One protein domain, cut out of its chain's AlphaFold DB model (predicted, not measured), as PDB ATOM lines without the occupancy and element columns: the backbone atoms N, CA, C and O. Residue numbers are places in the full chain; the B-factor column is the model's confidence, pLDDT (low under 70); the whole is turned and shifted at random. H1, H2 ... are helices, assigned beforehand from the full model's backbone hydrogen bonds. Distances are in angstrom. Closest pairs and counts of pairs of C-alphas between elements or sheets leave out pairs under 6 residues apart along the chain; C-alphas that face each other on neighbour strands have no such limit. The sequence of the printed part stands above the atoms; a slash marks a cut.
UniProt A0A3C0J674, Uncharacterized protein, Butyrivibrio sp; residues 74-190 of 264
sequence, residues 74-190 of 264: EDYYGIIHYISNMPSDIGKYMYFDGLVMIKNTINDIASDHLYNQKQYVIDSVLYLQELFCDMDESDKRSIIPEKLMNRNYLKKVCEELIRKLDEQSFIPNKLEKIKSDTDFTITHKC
ATOM      1  N   GLU A  74     -45.713   3.721  38.458       86.38
ATOM      2  CA  GLU A  74     -45.541   5.036  39.082       86.38
ATOM      3  C   GLU A  74     -44.256   5.113  39.918       86.38
ATOM      4  O   GLU A  74     -43.645   6.180  40.020       86.38
ATOM      5  N   ASP A  75     -43.801   3.995  40.495       87.44
ATOM      6  CA  ASP A  75     -42.497   3.930  41.161       87.44
ATOM      7  C   ASP A  75     -41.346   4.081  40.170       87.44
ATOM      8  O   ASP A  75     -40.370   4.764  40.484       87.44
ATOM      9  N   TYR A  76     -41.471   3.518  38.964       90.81
ATOM     10  CA  TYR A  76     -40.478   3.705  37.906       90.81
ATOM     11  C   TYR A  76     -40.318   5.186  37.539       90.81
ATOM     12  O   TYR A  76     -39.192   5.690  37.525       90.81
ATOM     13  N   TYR A  77     -41.425   5.916  37.348       90.50
ATOM     14  CA  TYR A  77     -41.379   7.365  37.119       90.50
ATOM     15  C   TYR A  77     -40.713   8.105  38.290       90.50
ATOM     16  O   TYR A  77     -39.850   8.961  38.088       90.50
ATOM     17  N   GLY A  78     -41.043   7.733  39.530       91.38
ATOM     18  CA  GLY A  78     -40.388   8.266  40.725       91.38
ATOM     19  C   GLY A  78     -38.875   8.056  40.747       91.38
ATOM     20  O   GLY A  78     -38.129   8.968  41.110       91.38
ATOM     21  N   ILE A  79     -38.418   6.874  40.330       93.19
ATOM     22  CA  ILE A  79     -37.003   6.496  40.265       93.19
ATOM     23  C   ILE A  79     -36.261   7.330  39.219       93.19
ATOM     24  O   ILE A  79     -35.240   7.935  39.549       93.19
ATOM     25  N   ILE A  80     -36.757   7.406  37.980       93.50
ATOM     26  CA  ILE A  80     -36.078   8.177  36.923       93.50
ATOM     27  C   ILE A  80     -36.068   9.678  37.246       93.50
ATOM     28  O   ILE A  80     -35.063  10.353  37.004       93.50
ATOM     29  N   HIS A  81     -37.124  10.201  37.884       93.50
ATOM     30  CA  HIS A  81     -37.150  11.580  38.379       93.50
ATOM     31  C   HIS A  81     -36.181  11.811  39.539       93.50
ATOM     32  O   HIS A  81     -35.557  12.867  39.606       93.50
ATOM     33  N   TYR A  82     -36.021  10.847  40.444       93.88
ATOM     34  CA  TYR A  82     -35.019  10.930  41.505       93.88
ATOM     35  C   TYR A  82     -33.596  10.956  40.937       93.88
ATOM     36  O   TYR A  82     -32.799  11.808  41.318       93.88
ATOM     37  N   ILE A  83     -33.284  10.056  40.001       92.81
ATOM     38  CA  ILE A  83     -31.953   9.963  39.394       92.81
ATOM     39  C   ILE A  83     -31.620  11.234  38.599       92.81
ATOM     40  O   ILE A  83     -30.538  11.796  38.767       92.81
ATOM     41  N   SER A  84     -32.553  11.713  37.770       92.31
ATOM     42  CA  SER A  84     -32.373  12.937  36.971       92.31
ATOM     43  C   SER A  84     -32.269  14.205  37.820       92.31
ATOM     44  O   SER A  84     -31.621  15.156  37.405       92.31
ATOM     45  N   ASN A  85     -32.835  14.232  39.029       91.44
ATOM     46  CA  ASN A  85     -32.742  15.378  39.941       91.44
ATOM     47  C   ASN A  85     -31.755  15.159  41.093       91.44
ATOM     48  O   ASN A  85     -31.760  15.912  42.067       91.44
ATOM     49  N   MET A  86     -30.907  14.133  41.003       85.75
ATOM     50  CA  MET A  86     -30.006  13.788  42.091       85.75
ATOM     51  C   MET A  86     -28.990  14.914  42.343       85.75
ATOM     52  O   MET A  86     -28.370  15.415  41.394       85.75
ATOM     53  N   PRO A  87     -28.774  15.305  43.610       80.00
ATOM     54  CA  PRO A  87     -27.830  16.358  43.941       80.00
ATOM     55  C   PRO A  87     -26.389  15.907  43.665       80.00
ATOM     56  O   PRO A  87     -26.000  14.760  43.909       80.00
ATOM     57  N   SER A  88     -25.567  16.822  43.145       75.81
ATOM     58  CA  SER A  88     -24.185  16.530  42.740       75.81
ATOM     59  C   SER A  88     -23.284  16.103  43.908       75.81
ATOM     60  O   SER A  88     -22.331  15.340  43.716       75.81
ATOM     61  N   ASP A  89     -23.603  16.555  45.119       76.75
ATOM     62  CA  ASP A  89     -22.858  16.364  46.366       76.75
ATOM     63  C   ASP A  89     -23.313  15.142  47.186       76.75
ATOM     64  O   ASP A  89     -22.817  14.926  48.292       76.75
ATOM     65  N   ILE A  90     -24.179  14.277  46.640       78.94
ATOM     66  CA  ILE A  90     -24.607  13.053  47.330       78.94
ATOM     67  C   ILE A  90     -23.399  12.226  47.814       78.94
ATOM     68  O   ILE A  90     -22.401  12.032  47.105       78.94
ATOM     69  N   GLY A  91     -23.473  11.707  49.040       75.00
ATOM     70  CA  GLY A  91     -22.409  10.884  49.615       75.00
ATOM     71  C   GLY A  91     -22.155   9.620  48.786       75.00
ATOM     72  O   GLY A  91     -23.085   8.986  48.295       75.00
ATOM     73  N   LYS A  92     -20.889   9.209  48.637       77.81
ATOM     74  CA  LYS A  92     -20.512   8.031  47.821       77.81
ATOM     75  C   LYS A  92     -21.231   6.746  48.250       77.81
ATOM     76  O   LYS A  92     -21.628   5.964  47.396       77.81
ATOM     77  N   TYR A  93     -21.400   6.549  49.556       77.06
ATOM     78  CA  TYR A  93     -22.079   5.380  50.119       77.06
ATOM     79  C   TYR A  93     -23.590   5.420  49.884       77.06
ATOM     80  O   TYR A  93     -24.150   4.435  49.423       77.06
ATOM     81  N   MET A  94     -24.216   6.581  50.099       80.69
ATOM     82  CA  MET A  94     -25.641   6.786  49.822       80.69
ATOM     83  C   MET A  94     -25.959   6.600  48.335       80.69
ATOM     84  O   MET A  94     -26.970   6.001  47.990       80.69
ATOM     85  N   TYR A  95     -25.067   7.059  47.454       84.06
ATOM     86  CA  TYR A  95     -25.194   6.836  46.018       84.06
ATOM     87  C   TYR A  95     -25.155   5.346  45.669       84.06
ATOM     88  O   TYR A  95     -26.054   4.853  44.996       84.06
ATOM     89  N   PHE A  96     -24.152   4.616  46.166       82.81
ATOM     90  CA  PHE A  96     -24.014   3.185  45.896       82.81
ATOM     91  C   PHE A  96     -25.192   2.367  46.440       82.81
ATOM     92  O   PHE A  96     -25.771   1.578  45.699       82.81
ATOM     93  N   ASP A  97     -25.577   2.580  47.704       80.56
ATOM     94  CA  ASP A  97     -26.740   1.910  48.298       80.56
ATOM     95  C   ASP A  97     -28.012   2.223  47.490       80.56
ATOM     96  O   ASP A  97     -28.808   1.329  47.208       80.56
ATOM     97  N   GLY A  98     -28.157   3.474  47.039       85.69
ATOM     98  CA  GLY A  98     -29.240   3.898  46.162       85.69
ATOM     99  C   GLY A  98     -29.294   3.120  44.850       85.69
ATOM    100  O   GLY A  98     -30.358   2.629  44.492       85.69
ATOM    101  N   LEU A  99     -28.160   2.947  44.163       88.44
ATOM    102  CA  LEU A  99     -28.097   2.174  42.917       88.44
ATOM    103  C   LEU A  99     -28.490   0.705  43.119       88.44
ATOM    104  O   LEU A  99     -29.204   0.155  42.285       88.44
ATOM    105  N   VAL A 100     -28.072   0.081  44.227       83.31
ATOM    106  CA  VAL A 100     -28.456  -1.303  44.558       83.31
ATOM    107  C   VAL A 100     -29.961  -1.411  44.789       83.31
ATOM    108  O   VAL A 100     -30.614  -2.277  44.205       83.31
ATOM    109  N   MET A 101     -30.532  -0.504  45.583       87.56
ATOM    110  CA  MET A 101     -31.971  -0.500  45.857       87.56
ATOM    111  C   MET A 101     -32.795  -0.235  44.593       87.56
ATOM    112  O   MET A 101     -33.808  -0.899  44.365       87.56
ATOM    113  N   ILE A 102     -32.345   0.698  43.751       91.75
ATOM    114  CA  ILE A 102     -32.964   1.018  42.461       91.75
ATOM    115  C   ILE A 102     -32.931  -0.195  41.533       91.75
ATOM    116  O   ILE A 102     -33.984  -0.582  41.033       91.75
ATOM    117  N   LYS A 103     -31.770  -0.840  41.360       88.50
ATOM    118  CA  LYS A 103     -31.623  -2.052  40.539       88.50
ATOM    119  C   LYS A 103     -32.626  -3.132  40.941       88.50
ATOM    120  O   LYS A 103     -33.347  -3.644  40.092       88.50
ATOM    121  N   ASN A 104     -32.698  -3.445  42.235       84.75
ATOM    122  CA  ASN A 104     -33.606  -4.480  42.736       84.75
ATOM    123  C   ASN A 104     -35.077  -4.115  42.508       84.75
ATOM    124  O   ASN A 104     -35.884  -4.986  42.213       84.75
ATOM    125  N   THR A 105     -35.418  -2.829  42.617       88.88
ATOM    126  CA  THR A 105     -36.787  -2.343  42.390       88.88
ATOM    127  C   THR A 105     -37.156  -2.371  40.905       88.88
ATOM    128  O   THR A 105     -38.258  -2.771  40.559       88.88
ATOM    129  N   ILE A 106     -36.237  -1.988  40.015       89.25
ATOM    130  CA  ILE A 106     -36.454  -2.045  38.561       89.25
ATOM    131  C   ILE A 106     -36.615  -3.492  38.097       89.25
ATOM    132  O   ILE A 106     -37.496  -3.760  37.287       89.25
ATOM    133  N   ASN A 107     -35.809  -4.418  38.627       85.56
ATOM    134  CA  ASN A 107     -35.939  -5.842  38.317       85.56
ATOM    135  C   ASN A 107     -37.341  -6.368  38.643       85.56
ATOM    136  O   ASN A 107     -37.948  -7.013  37.799       85.56
ATOM    137  N   ASP A 108     -37.881  -6.027  39.814       85.38
ATOM    138  CA  ASP A 108     -39.254  -6.386  40.179       85.38
ATOM    139  C   ASP A 108     -40.302  -5.775  39.245       85.38
ATOM    140  O   ASP A 108     -41.234  -6.455  38.826       85.38
ATOM    141  N   ILE A 109     -40.166  -4.484  38.919       85.06
ATOM    142  CA  ILE A 109     -41.104  -3.805  38.014       85.06
ATOM    143  C   ILE A 109     -41.106  -4.501  36.651       85.06
ATOM    144  O   ILE A 109     -42.173  -4.733  36.084       85.06
ATOM    145  N   ALA A 110     -39.922  -4.850  36.147       83.38
ATOM    146  CA  ALA A 110     -39.764  -5.524  34.871       83.38
ATOM    147  C   ALA A 110     -40.339  -6.950  34.873       83.38
ATOM    148  O   ALA A 110     -40.889  -7.383  33.864       83.38
ATOM    149  N   SER A 111     -40.237  -7.670  35.993       80.81
ATOM    150  CA  SER A 111     -40.776  -9.027  36.119       80.81
ATOM    151  C   SER A 111     -42.300  -9.055  36.249       80.81
ATOM    152  O   SER A 111     -42.946  -9.838  35.554       80.81
ATOM    153  N   ASP A 112     -42.881  -8.183  37.081       75.06
ATOM    154  CA  ASP A 112     -44.251  -8.385  37.574       75.06
ATOM    155  C   ASP A 112     -45.249  -7.281  37.170       75.06
ATOM    156  O   ASP A 112     -46.460  -7.456  37.317       75.06
ATOM    157  N   HIS A 113     -44.785  -6.142  36.636       73.44
ATOM    158  CA  HIS A 113     -45.619  -4.933  36.501       73.44
ATOM    159  C   HIS A 113     -45.641  -4.297  35.103       73.44
ATOM    160  O   HIS A 113     -46.126  -3.175  34.936       73.44
ATOM    161  N   LEU A 114     -45.174  -5.016  34.080       77.75
ATOM    162  CA  LEU A 114     -45.216  -4.559  32.683       77.75
ATOM    163  C   LEU A 114     -46.516  -4.917  31.948       77.75
ATOM    164  O   LEU A 114     -46.805  -4.352  30.891       77.75
ATOM    165  N   TYR A 115     -47.321  -5.833  32.495       68.44
ATOM    166  CA  TYR A 115     -48.572  -6.262  31.870       68.44
ATOM    167  C   TYR A 115     -49.549  -5.078  31.737       68.44
ATOM    168  O   TYR A 115     -49.764  -4.329  32.689       68.44
ATOM    169  N   ASN A 116     -50.140  -4.905  30.549       78.81
ATOM    170  CA  ASN A 116     -51.039  -3.800  30.167       78.81
ATOM    171  C   ASN A 116     -50.414  -2.395  30.058       78.81
ATOM    172  O   ASN A 116     -51.149  -1.420  29.883       78.81
ATOM    173  N   GLN A 117     -49.087  -2.260  30.119       84.88
ATOM    174  CA  GLN A 117     -48.427  -0.977  29.866       84.88
ATOM    175  C   GLN A 117     -48.235  -0.723  28.366       84.88
ATOM    176  O   GLN A 117     -48.212  -1.639  27.545       84.88
ATOM    177  N   LYS A 118     -48.095   0.551  27.988       86.44
ATOM    178  CA  LYS A 118     -47.795   0.918  26.599       86.44
ATOM    179  C   LYS A 118     -46.371   0.482  26.231       86.44
ATOM    180  O   LYS A 118     -45.466   0.595  27.055       86.44
ATOM    181  N   GLN A 119     -46.156   0.075  24.977       83.06
ATOM    182  CA  GLN A 119     -44.873  -0.478  24.517       83.06
ATOM    183  C   GLN A 119     -43.672   0.431  24.820       83.06
ATOM    184  O   GLN A 119     -42.664  -0.036  25.327       83.06
ATOM    185  N   TYR A 120     -43.800   1.746  24.618       81.69
ATOM    186  CA  TYR A 120     -42.706   2.684  24.893       81.69
ATOM    187  C   TYR A 120     -42.322   2.763  26.384       81.69
ATOM    188  O   TYR A 120     -41.191   3.114  26.708       81.69
ATOM    189  N   VAL A 121     -43.248   2.445  27.298       85.25
ATOM    190  CA  VAL A 121     -42.982   2.356  28.741       85.25
ATOM    191  C   VAL A 121     -42.261   1.049  29.052       85.25
ATOM    192  O   VAL A 121     -41.263   1.060  29.769       85.25
ATOM    193  N   ILE A 122     -42.737  -0.057  28.470       82.94
ATOM    194  CA  ILE A 122     -42.114  -1.383  28.573       82.94
ATOM    195  C   ILE A 122     -40.653  -1.309  28.119       82.94
ATOM    196  O   ILE A 122     -39.755  -1.653  28.886       82.94
ATOM    197  N   ASP A 123     -40.411  -0.774  26.924       82.81
ATOM    198  CA  ASP A 123     -39.069  -0.656  26.354       82.81
ATOM    199  C   ASP A 123     -38.162   0.237  27.217       82.81
ATOM    200  O   ASP A 123     -36.986  -0.067  27.404       82.81
ATOM    201  N   SER A 124     -38.706   1.311  27.800       86.50
ATOM    202  CA  SER A 124     -37.962   2.215  28.687       86.50
ATOM    203  C   SER A 124     -37.562   1.549  30.012       86.50
ATOM    204  O   SER A 124     -36.458   1.781  30.521       86.50
ATOM    205  N   VAL A 125     -38.438   0.720  30.590       86.12
ATOM    206  CA  VAL A 125     -38.135  -0.053  31.807       86.12
ATOM    207  C   VAL A 125     -37.086  -1.119  31.510       86.12
ATOM    208  O   VAL A 125     -36.084  -1.187  32.225       86.12
ATOM    209  N   LEU A 126     -37.282  -1.902  30.445       83.75
ATOM    210  CA  LEU A 126     -36.352  -2.958  30.038       83.75
ATOM    211  C   LEU A 126     -34.979  -2.386  29.686       83.75
ATOM    212  O   LEU A 126     -33.974  -2.916  30.145       83.75
ATOM    213  N   TYR A 127     -34.920  -1.251  28.986       86.00
ATOM    214  CA  TYR A 127     -33.657  -0.573  28.694       86.00
ATOM    215  C   TYR A 127     -32.893  -0.205  29.971       86.00
ATOM    216  O   TYR A 127     -31.693  -0.456  30.089       86.00
ATOM    217  N   LEU A 128     -33.580   0.390  30.955       86.62
ATOM    218  CA  LEU A 128     -32.927   0.755  32.207       86.62
ATOM    219  C   LEU A 128     -32.507  -0.497  32.992       86.62
ATOM    220  O   LEU A 128     -31.413  -0.517  33.553       86.62
ATOM    221  N   GLN A 129     -33.329  -1.547  33.000       85.62
ATOM    222  CA  GLN A 129     -32.995  -2.833  33.610       85.62
ATOM    223  C   GLN A 129     -31.739  -3.448  32.982       85.62
ATOM    224  O   GLN A 129     -30.809  -3.819  33.701       85.62
ATOM    225  N   GLU A 130     -31.686  -3.511  31.652       82.69
ATOM    226  CA  GLU A 130     -30.526  -3.980  30.900       82.69
ATOM    227  C   GLU A 130     -29.293  -3.160  31.263       82.69
ATOM    228  O   GLU A 130     -28.258  -3.735  31.572       82.69
ATOM    229  N   LEU A 131     -29.407  -1.834  31.377       84.00
ATOM    230  CA  LEU A 131     -28.290  -0.980  31.774       84.00
ATOM    231  C   LEU A 131     -27.726  -1.315  33.171       84.00
ATOM    232  O   LEU A 131     -26.518  -1.190  33.375       84.00
ATOM    233  N   PHE A 132     -28.567  -1.744  34.120       83.25
ATOM    234  CA  PHE A 132     -28.163  -2.201  35.463       83.25
ATOM    235  C   PHE A 132     -27.632  -3.648  35.503       83.25
ATOM    236  O   PHE A 132     -27.009  -4.053  36.498       83.25
ATOM    237  N   CYS A 133     -27.883  -4.421  34.448       77.94
ATOM    238  CA  CYS A 133     -27.475  -5.818  34.296       77.94
ATOM    239  C   CYS A 133     -26.339  -6.014  33.279       77.94
ATOM    240  O   CYS A 133     -25.735  -7.085  33.260       77.94
ATOM    241  N   ASP A 134     -26.019  -4.990  32.489       72.81
ATOM    242  CA  ASP A 134     -24.960  -4.979  31.484       72.81
ATOM    243  C   ASP A 134     -23.584  -4.910  32.157       72.81
ATOM    244  O   ASP A 134     -23.038  -3.838  32.435       72.81
ATOM    245  N   MET A 135     -23.087  -6.096  32.505       64.25
ATOM    246  CA  MET A 135     -21.801  -6.326  33.147       64.25
ATOM    247  C   MET A 135     -20.797  -6.819  32.111       64.25
ATOM    248  O   MET A 135     -20.992  -7.882  31.516       64.25
ATOM    249  N   ASP A 136     -19.678  -6.112  31.974       59.00
ATOM    250  CA  ASP A 136     -18.546  -6.609  31.199       59.00
ATOM    251  C   ASP A 136     -18.046  -7.947  31.763       59.00
ATOM    252  O   ASP A 136     -18.080  -8.202  32.972       59.00
ATOM    253  N   GLU A 137     -17.489  -8.804  30.903       50.91
ATOM    254  CA  GLU A 137     -16.958 -10.104  31.334       50.91
ATOM    255  C   GLU A 137     -15.880  -9.989  32.421       50.91
ATOM    256  O   GLU A 137     -15.753 -10.871  33.275       50.91
ATOM    257  N   SER A 138     -15.142  -8.875  32.422       51.50
ATOM    258  CA  SER A 138     -14.119  -8.559  33.423       51.50
ATOM    259  C   SER A 138     -14.680  -8.012  34.748       51.50
ATOM    260  O   SER A 138     -13.931  -7.902  35.726       51.50
ATOM    261  N   ASP A 139     -15.982  -7.710  34.786       51.88
ATOM    262  CA  ASP A 139     -16.695  -7.020  35.868       51.88
ATOM    263  C   ASP A 139     -17.813  -7.881  36.500       51.88
ATOM    264  O   ASP A 139     -18.551  -7.425  37.372       51.88
ATOM    265  N   LYS A 140     -17.864  -9.187  36.172       51.91
ATOM    266  CA  LYS A 140     -18.787 -10.220  36.716       51.91
ATOM    267  C   LYS A 140     -18.802 -10.370  38.258       51.91
ATOM    268  O   LYS A 140     -19.479 -11.251  38.785       51.91
ATOM    269  N   ARG A 141     -18.020  -9.577  39.002       50.34
ATOM    270  CA  ARG A 141     -17.994  -9.524  40.480       50.34
ATOM    271  C   ARG A 141     -18.626  -8.251  41.055       50.34
ATOM    272  O   ARG A 141     -18.741  -8.147  42.279       50.34
ATOM    273  N   SER A 142     -18.969  -7.274  40.218       58.94
ATOM    274  CA  SER A 142     -19.621  -6.048  40.663       58.94
ATOM    275  C   SER A 142     -21.127  -6.264  40.823       58.94
ATOM    276  O   SER A 142     -21.735  -7.051  40.106       58.94
ATOM    277  N   ILE A 143     -21.744  -5.568  41.782       68.56
ATOM    278  CA  ILE A 143     -23.207  -5.558  41.967       68.56
ATOM    279  C   ILE A 143     -23.854  -4.531  41.020       68.56
ATOM    280  O   ILE A 143     -24.990  -4.726  40.582       68.56
ATOM    281  N   ILE A 144     -23.111  -3.475  40.672       76.56
ATOM    282  CA  ILE A 144     -23.534  -2.352  39.829       76.56
ATOM    283  C   ILE A 144     -22.484  -2.116  38.729       76.56
ATOM    284  O   ILE A 144     -21.307  -1.990  39.072       76.56
ATOM    285  N   PRO A 145     -22.874  -2.011  37.446       76.88
ATOM    286  CA  PRO A 145     -21.940  -1.725  36.358       76.88
ATOM    287  C   PRO A 145     -21.146  -0.435  36.583       76.88
ATOM    288  O   PRO A 145     -21.701   0.587  37.002       76.88
ATOM    289  N   GLU A 146     -19.851  -0.451  36.263       73.06
ATOM    290  CA  GLU A 146     -18.946   0.673  36.532       73.06
ATOM    291  C   GLU A 146     -19.396   1.987  35.873       73.06
ATOM    292  O   GLU A 146     -19.338   3.051  36.495       73.06
ATOM    293  N   LYS A 147     -19.956   1.919  34.660       78.50
ATOM    294  CA  LYS A 147     -20.528   3.080  33.955       78.50
ATOM    295  C   LYS A 147     -21.598   3.819  34.768       78.50
ATOM    296  O   LYS A 147     -21.675   5.044  34.703       78.50
ATOM    297  N   LEU A 148     -22.369   3.105  35.593       84.06
ATOM    298  CA  LEU A 148     -23.416   3.690  36.439       84.06
ATOM    299  C   LEU A 148     -22.860   4.384  37.683       84.06
ATOM    300  O   LEU A 148     -23.557   5.176  38.320       84.06
ATOM    301  N   MET A 149     -21.587   4.158  38.014       80.50
ATOM    302  CA  MET A 149     -20.914   4.915  39.067       80.50
ATOM    303  C   MET A 149     -20.661   6.370  38.647       80.50
ATOM    304  O   MET A 149     -20.520   7.241  39.512       80.50
ATOM    305  N   ASN A 150     -20.653   6.656  37.339       81.69
ATOM    306  CA  ASN A 150     -20.653   8.016  36.822       81.69
ATOM    307  C   ASN A 150     -22.064   8.619  36.940       81.69
ATOM    308  O   ASN A 150     -22.966   8.339  36.151       81.69
ATOM    309  N   ARG A 151     -22.230   9.495  37.934       82.69
ATOM    310  CA  ARG A 151     -23.492  10.191  38.229       82.69
ATOM    311  C   ARG A 151     -24.011  10.979  37.038       82.69
ATOM    312  O   ARG A 151     -25.196  10.921  36.743       82.69
ATOM    313  N   ASN A 152     -23.127  11.700  36.354       85.38
ATOM    314  CA  ASN A 152     -23.511  12.555  35.235       85.38
ATOM    315  C   ASN A 152     -23.998  11.721  34.052       85.38
ATOM    316  O   ASN A 152     -24.940  12.120  33.376       85.38
ATOM    317  N   TYR A 153     -23.376  10.564  33.822       86.06
ATOM    318  CA  TYR A 153     -23.826   9.621  32.808       86.06
ATOM    319  C   TYR A 153     -25.242   9.126  33.108       86.06
ATOM    320  O   TYR A 153     -26.146   9.327  32.300       86.06
ATOM    321  N   LEU A 154     -25.456   8.549  34.294       88.94
ATOM    322  CA  LEU A 154     -26.757   7.991  34.658       88.94
ATOM    323  C   LEU A 154     -27.850   9.077  34.727       88.94
ATOM    324  O   LEU A 154     -28.976   8.844  34.291       88.94
ATOM    325  N   LYS A 155     -27.508  10.284  35.190       90.44
ATOM    326  CA  LYS A 155     -28.402  11.447  35.180       90.44
ATOM    327  C   LYS A 155     -28.862  11.792  33.761       90.44
ATOM    328  O   LYS A 155     -30.065  11.847  33.528       90.44
ATOM    329  N   LYS A 156     -27.924  11.939  32.813       89.06
ATOM    330  CA  LYS A 156     -28.224  12.216  31.394       89.06
ATOM    331  C   LYS A 156     -29.085  11.124  30.765       89.06
ATOM    332  O   LYS A 156     -30.000  11.432  30.009       89.06
ATOM    333  N   VAL A 157     -28.809   9.856  31.084       89.69
ATOM    334  CA  VAL A 157     -29.639   8.736  30.622       89.69
ATOM    335  C   VAL A 157     -31.072   8.910  31.123       89.69
ATOM    336  O   VAL A 157     -31.990   8.903  30.313       89.69
ATOM    337  N   CYS A 158     -31.282   9.133  32.422       91.38
ATOM    338  CA  CYS A 158     -32.631   9.298  32.968       91.38
ATOM    339  C   CYS A 158     -33.348  10.571  32.491       91.38
ATOM    340  O   CYS A 158     -34.556  10.518  32.287       91.38
ATOM    341  N   GLU A 159     -32.641  11.683  32.273       90.69
ATOM    342  CA  GLU A 159     -33.204  12.892  31.645       90.69
ATOM    343  C   GLU A 159     -33.739  12.587  30.235       90.69
ATOM    344  O   GLU A 159     -34.849  12.987  29.879       90.69
ATOM    345  N   GLU A 160     -32.986  11.814  29.451       88.31
ATOM    346  CA  GLU A 160     -33.409  11.374  28.122       88.31
ATOM    347  C   GLU A 160     -34.560  10.363  28.164       88.31
ATOM    348  O   GLU A 160     -35.477  10.463  27.348       88.31
ATOM    349  N   LEU A 161     -34.569   9.435  29.128       89.62
ATOM    350  CA  LEU A 161     -35.700   8.522  29.338       89.62
ATOM    351  C   LEU A 161     -36.989   9.297  29.628       89.62
ATOM    352  O   LEU A 161     -38.003   9.039  28.984       89.62
ATOM    353  N   ILE A 162     -36.942  10.280  30.534       90.69
ATOM    354  CA  ILE A 162     -38.095  11.137  30.855       90.69
ATOM    355  C   ILE A 162     -38.603  11.830  29.591       90.69
ATOM    356  O   ILE A 162     -39.776  11.701  29.253       90.69
ATOM    357  N   ARG A 163     -37.707  12.468  28.827       88.12
ATOM    358  CA  ARG A 163     -38.079  13.136  27.573       88.12
ATOM    359  C   ARG A 163     -38.764  12.186  26.586       88.12
ATOM    360  O   ARG A 163     -39.746  12.558  25.953       88.12
ATOM    361  N   LYS A 164     -38.260  10.958  26.438       84.88
ATOM    362  CA  LYS A 164     -38.821   9.956  25.511       84.88
ATOM    363  C   LYS A 164     -40.182   9.426  25.956       84.88
ATOM    364  O   LYS A 164     -41.033   9.156  25.107       84.88
ATOM    365  N   LEU A 165     -40.389   9.302  27.265       87.62
ATOM    366  CA  LEU A 165     -41.677   8.937  27.852       87.62
ATOM    367  C   LEU A 165     -42.712  10.054  27.647       87.62
ATOM    368  O   LEU A 165     -43.841   9.751  27.255       87.62
ATOM    369  N   ASP A 166     -42.311  11.318  27.817       86.81
ATOM    370  CA  ASP A 166     -43.160  12.492  27.562       86.81
ATOM    371  C   ASP A 166     -43.548  12.598  26.078       86.81
ATOM    372  O   ASP A 166     -44.708  12.835  25.739       86.81
ATOM    373  N   GLU A 167     -42.593  12.342  25.177       86.88
ATOM    374  CA  GLU A 167     -42.808  12.277  23.724       86.88
ATOM    375  C   GLU A 167     -43.604  11.032  23.277       86.88
ATOM    376  O   GLU A 167     -43.908  10.900  22.091       86.88
ATOM    377  N   GLN A 168     -43.908  10.096  24.189       84.25
ATOM    378  CA  GLN A 168     -44.537   8.793  23.914       84.25
ATOM    379  C   GLN A 168     -43.849   8.002  22.786       84.25
ATOM    380  O   GLN A 168     -44.480   7.210  22.083       84.25
ATOM    381  N   SER A 169     -42.544   8.217  22.602       75.75
ATOM    382  CA  SER A 169     -41.755   7.580  21.551       75.75
ATOM    383  C   SER A 169     -40.412   7.124  22.111       75.75
ATOM    384  O   SER A 169     -39.499   7.915  22.347       75.75
ATOM    385  N   PHE A 170     -40.278   5.817  22.326       73.12
ATOM    386  CA  PHE A 170     -39.022   5.216  22.752       73.12
ATOM    387  C   PHE A 170     -38.354   4.512  21.570       73.12
ATOM    388  O   PHE A 170     -38.951   3.649  20.934       73.12
ATOM    389  N   ILE A 171     -37.118   4.906  21.247       65.00
ATOM    390  CA  ILE A 171     -36.281   4.238  20.240       65.00
ATOM    391  C   ILE A 171     -34.896   4.019  20.874       65.00
ATOM    392  O   ILE A 171     -34.167   5.008  21.042       65.00
ATOM    393  N   PRO A 172     -34.509   2.766  21.193       58.62
ATOM    394  CA  PRO A 172     -33.273   2.441  21.921       58.62
ATOM    395  C   PRO A 172     -32.002   3.044  21.295       58.62
ATOM    396  O   PRO A 172     -31.170   3.626  21.992       58.62
ATOM    397  N   ASN A 173     -31.909   3.035  19.958       53.66
ATOM    398  CA  ASN A 173     -30.728   3.454  19.185       53.66
ATOM    399  C   ASN A 173     -30.294   4.923  19.390       53.66
ATOM    400  O   ASN A 173     -29.200   5.316  18.977       53.66
ATOM    401  N   LYS A 174     -31.142   5.785  19.977       52.66
ATOM    402  CA  LYS A 174     -30.766   7.177  20.299       52.66
ATOM    403  C   LYS A 174     -30.063   7.307  21.654       52.66
ATOM    404  O   LYS A 174     -29.267   8.232  21.802       52.66
ATOM    405  N   LEU A 175     -30.300   6.389  22.597       58.19
ATOM    406  CA  LEU A 175     -29.679   6.405  23.927       58.19
ATOM    407  C   LEU A 175     -28.268   5.799  23.934       58.19
ATOM    408  O   LEU A 175     -27.427   6.243  24.709       58.19
ATOM    409  N   GLU A 176     -27.951   4.895  23.001       57.34
ATOM    410  CA  GLU A 176     -26.588   4.358  22.802       57.34
ATOM    411  C   GLU A 176     -25.546   5.434  22.439       57.34
ATOM    412  O   GLU A 176     -24.341   5.225  22.577       57.34
ATOM    413  N   LYS A 177     -25.994   6.616  21.992       58.59
ATOM    414  CA  LYS A 177     -25.117   7.759  21.693       58.59
ATOM    415  C   LYS A 177     -24.644   8.502  22.940       58.59
ATOM    416  O   LYS A 177     -23.693   9.281  22.842       58.59
ATOM    417  N   ILE A 178     -25.284   8.293  24.093       62.03
ATOM    418  CA  ILE A 178     -24.817   8.837  25.366       62.03
ATOM    419  C   ILE A 178     -23.586   8.018  25.750       62.03
ATOM    420  O   ILE A 178     -23.693   6.915  26.277       62.03
ATOM    421  N   LYS A 179     -22.397   8.537  25.446       59.00
ATOM    422  CA  LYS A 179     -21.148   7.913  25.878       59.00
ATOM    423  C   LYS A 179     -20.939   8.197  27.362       59.00
ATOM    424  O   LYS A 179     -21.127   9.328  27.813       59.00
ATOM    425  N   SER A 180     -20.546   7.180  28.125       58.12
ATOM    426  CA  SER A 180     -19.905   7.441  29.406       58.12
ATOM    427  C   SER A 180     -18.542   8.050  29.088       58.12
ATOM    428  O   SER A 180     -17.704   7.414  28.454       58.12
ATOM    429  N   ASP A 181     -18.322   9.305  29.476       54.81
ATOM    430  CA  ASP A 181     -16.963   9.834  29.500       54.81
ATOM    431  C   ASP A 181     -16.196   8.963  30.501       54.81
ATOM    432  O   ASP A 181     -16.454   8.997  31.711       54.81
ATOM    433  N   THR A 182     -15.305   8.116  29.990       47.19
ATOM    434  CA  THR A 182     -14.480   7.168  30.754       47.19
ATOM    435  C   THR A 182     -13.461   7.861  31.664       47.19
ATOM    436  O   THR A 182     -12.720   7.191  32.378       47.19
ATOM    437  N   ASP A 183     -13.466   9.193  31.723       40.97
ATOM    438  CA  ASP A 183     -12.470  10.011  32.416       40.97
ATOM    439  C   ASP A 183     -12.782  10.319  33.892       40.97
ATOM    440  O   ASP A 183     -12.199  11.217  34.503       40.97
ATOM    441  N   PHE A 184     -13.663   9.546  34.533       42.25
ATOM    442  CA  PHE A 184     -13.790   9.613  35.987       42.25
ATOM    443  C   PHE A 184     -12.819   8.636  36.659       42.25
ATOM    444  O   PHE A 184     -13.094   7.449  36.818       42.25
ATOM    445  N   THR A 185     -11.720   9.211  37.147       36.56
ATOM    446  CA  THR A 185     -10.678   8.759  38.102       36.56
ATOM    447  C   THR A 185     -11.149   7.978  39.357       36.56
ATOM    448  O   THR A 185     -10.381   7.754  40.298       36.56
ATOM    449  N   ILE A 186     -12.404   7.526  39.412       41.75
ATOM    450  CA  ILE A 186     -12.972   6.624  40.427       41.75
ATOM    451  C   ILE A 186     -12.702   5.145  40.079       41.75
ATOM    452  O   ILE A 186     -12.616   4.326  41.002       41.75
ATOM    453  N   THR A 187     -12.480   4.829  38.799       37.59
ATOM    454  CA  THR A 187     -12.164   3.496  38.233       37.59
ATOM    455  C   THR A 187     -11.036   2.783  38.981       37.59
ATOM    456  O   THR A 187     -11.176   1.649  39.445       37.59
ATOM    457  N   HIS A 188      -9.934   3.482  39.262       35.75
ATOM    458  CA  HIS A 188      -8.831   2.878  40.012       35.75
ATOM    459  C   HIS A 188      -9.122   2.689  41.506       35.75
ATOM    460  O   HIS A 188      -8.483   1.851  42.139       35.75
ATOM    461  N   LYS A 189     -10.074   3.430  42.093       34.75
ATOM    462  CA  LYS A 189     -10.326   3.459  43.548       34.75
ATOM    463  C   LYS A 189     -11.395   2.466  44.012       34.75
ATOM    464  O   LYS A 189     -11.374   2.077  45.178       34.75
ATOM    465  N   CYS A 190     -12.319   2.059  43.137       34.53
ATOM    466  CA  CYS A 190     -13.360   1.075  43.464       34.53
ATOM    467  C   CYS A 190     -12.834  -0.366  43.330       34.53
ATOM    468  O   CYS A 190     -12.954  -1.155  44.271       34.53
TER     469      CYS A 190
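Overview. This is residues 74 to 190 of the 264 residues of an uncharacterized protein of Butyrivibrio sp (UniProt A0A3C0J674). Four longer helices make the body: H3 and H5 run side by side in opposite ways, and the hairpin of H1 and H2 packs slantwise on them, H1 crossing H5 and H2 crossing H3. Small H6 is over H3 and H5 on the side away from H1 and H2, and short H4 and H7 lie toward one end, where residues 134 to 145 make a loop. The printed part has 117 residues with seven named helices, H1 to H7 in chain order, and no named strand; its class is all helix, the helix packing part aligned, part crossed. It is compact, with a radius of gyration of the C-alphas of 14.1 A, and elongated, spanning 43 by 28 by 25 A.

Arrangement. Start at H1, residues 74 to 84, and go on to H2, residues 92 to 112. They form a helical hairpin and only just touch, with 3 pairs of C-alphas within 8 A, at a shallow tilt of 31 degrees; the closest C-alphas, of Tyr 76 and Ile 106, are 7.0 A apart. H2 touches H3, residues 119 to 133, with its residues 103 to 110 alone, at a steep tilt of 46 degrees, and the closest C-alphas, of Ile 106 and Gln 129, are 6.1 A apart. Next come H4, residues 146 to 149, and H5, residues 151 to 166, the hub. H4 and H5 only just touch, with 3 pairs, and only at the corner by their link; their closest C-alphas, of Leu 148 and Leu 154, are 5.7 A apart. H5 touches H1 at a steep tilt of 45 degrees, opposite ways, the C-alphas of Ser 84 and Lys 155 being closest at 4.6 A. With residues 161 to 165 alone H5 touches H3 at a shallow tilt of 13 degrees, opposite ways; the closest C-alphas are those of Ser 124 and Leu 161, at 6.7 A. H2 and H5 are apart. H6, residues 172 to 177, is close to but not clearly touching H5, where the closest C-alphas, of Val 157 and Leu 175, are 7.1 A apart. H7, residues 187 to 190, is likewise close to H4, with the closest C-alphas, of Glu 146 and Thr 187, 7.5 A apart. In H1, H2, H3 and H5 every O i to N i+4 pair is within hydrogen-bond range; in H6 0 of 2 are, beside 1 of 3 O i to N i+3 pairs, and H4 and H7 are too short for an i+4 pair.

Along the chain. Find C-alpha 74 at (-45.541, 5.036, 39.082), where H1 begins its 15.5 A. H2 is the longest helix, 30.6 A, ending at C-alpha 112 at (-44.251, -8.385, 37.574). H3 measures 20.7 A, H5 22.5 A and H6 9.7 A. The last printed C-alpha, that of Cys 190, ends H7 at (-13.360, 1.075, 43.464).

Size, cuts and confidence. The two C-alphas farthest apart, of Asn 116 and His 188, are 43.9 A apart. The printed part has no cut, and the link from H3 to H4, 12 residues, is long. Mean pLDDT of the printed part is 76.2; look for values under 70 at residue 115, residues 135 to 143 and residues 171 to 190.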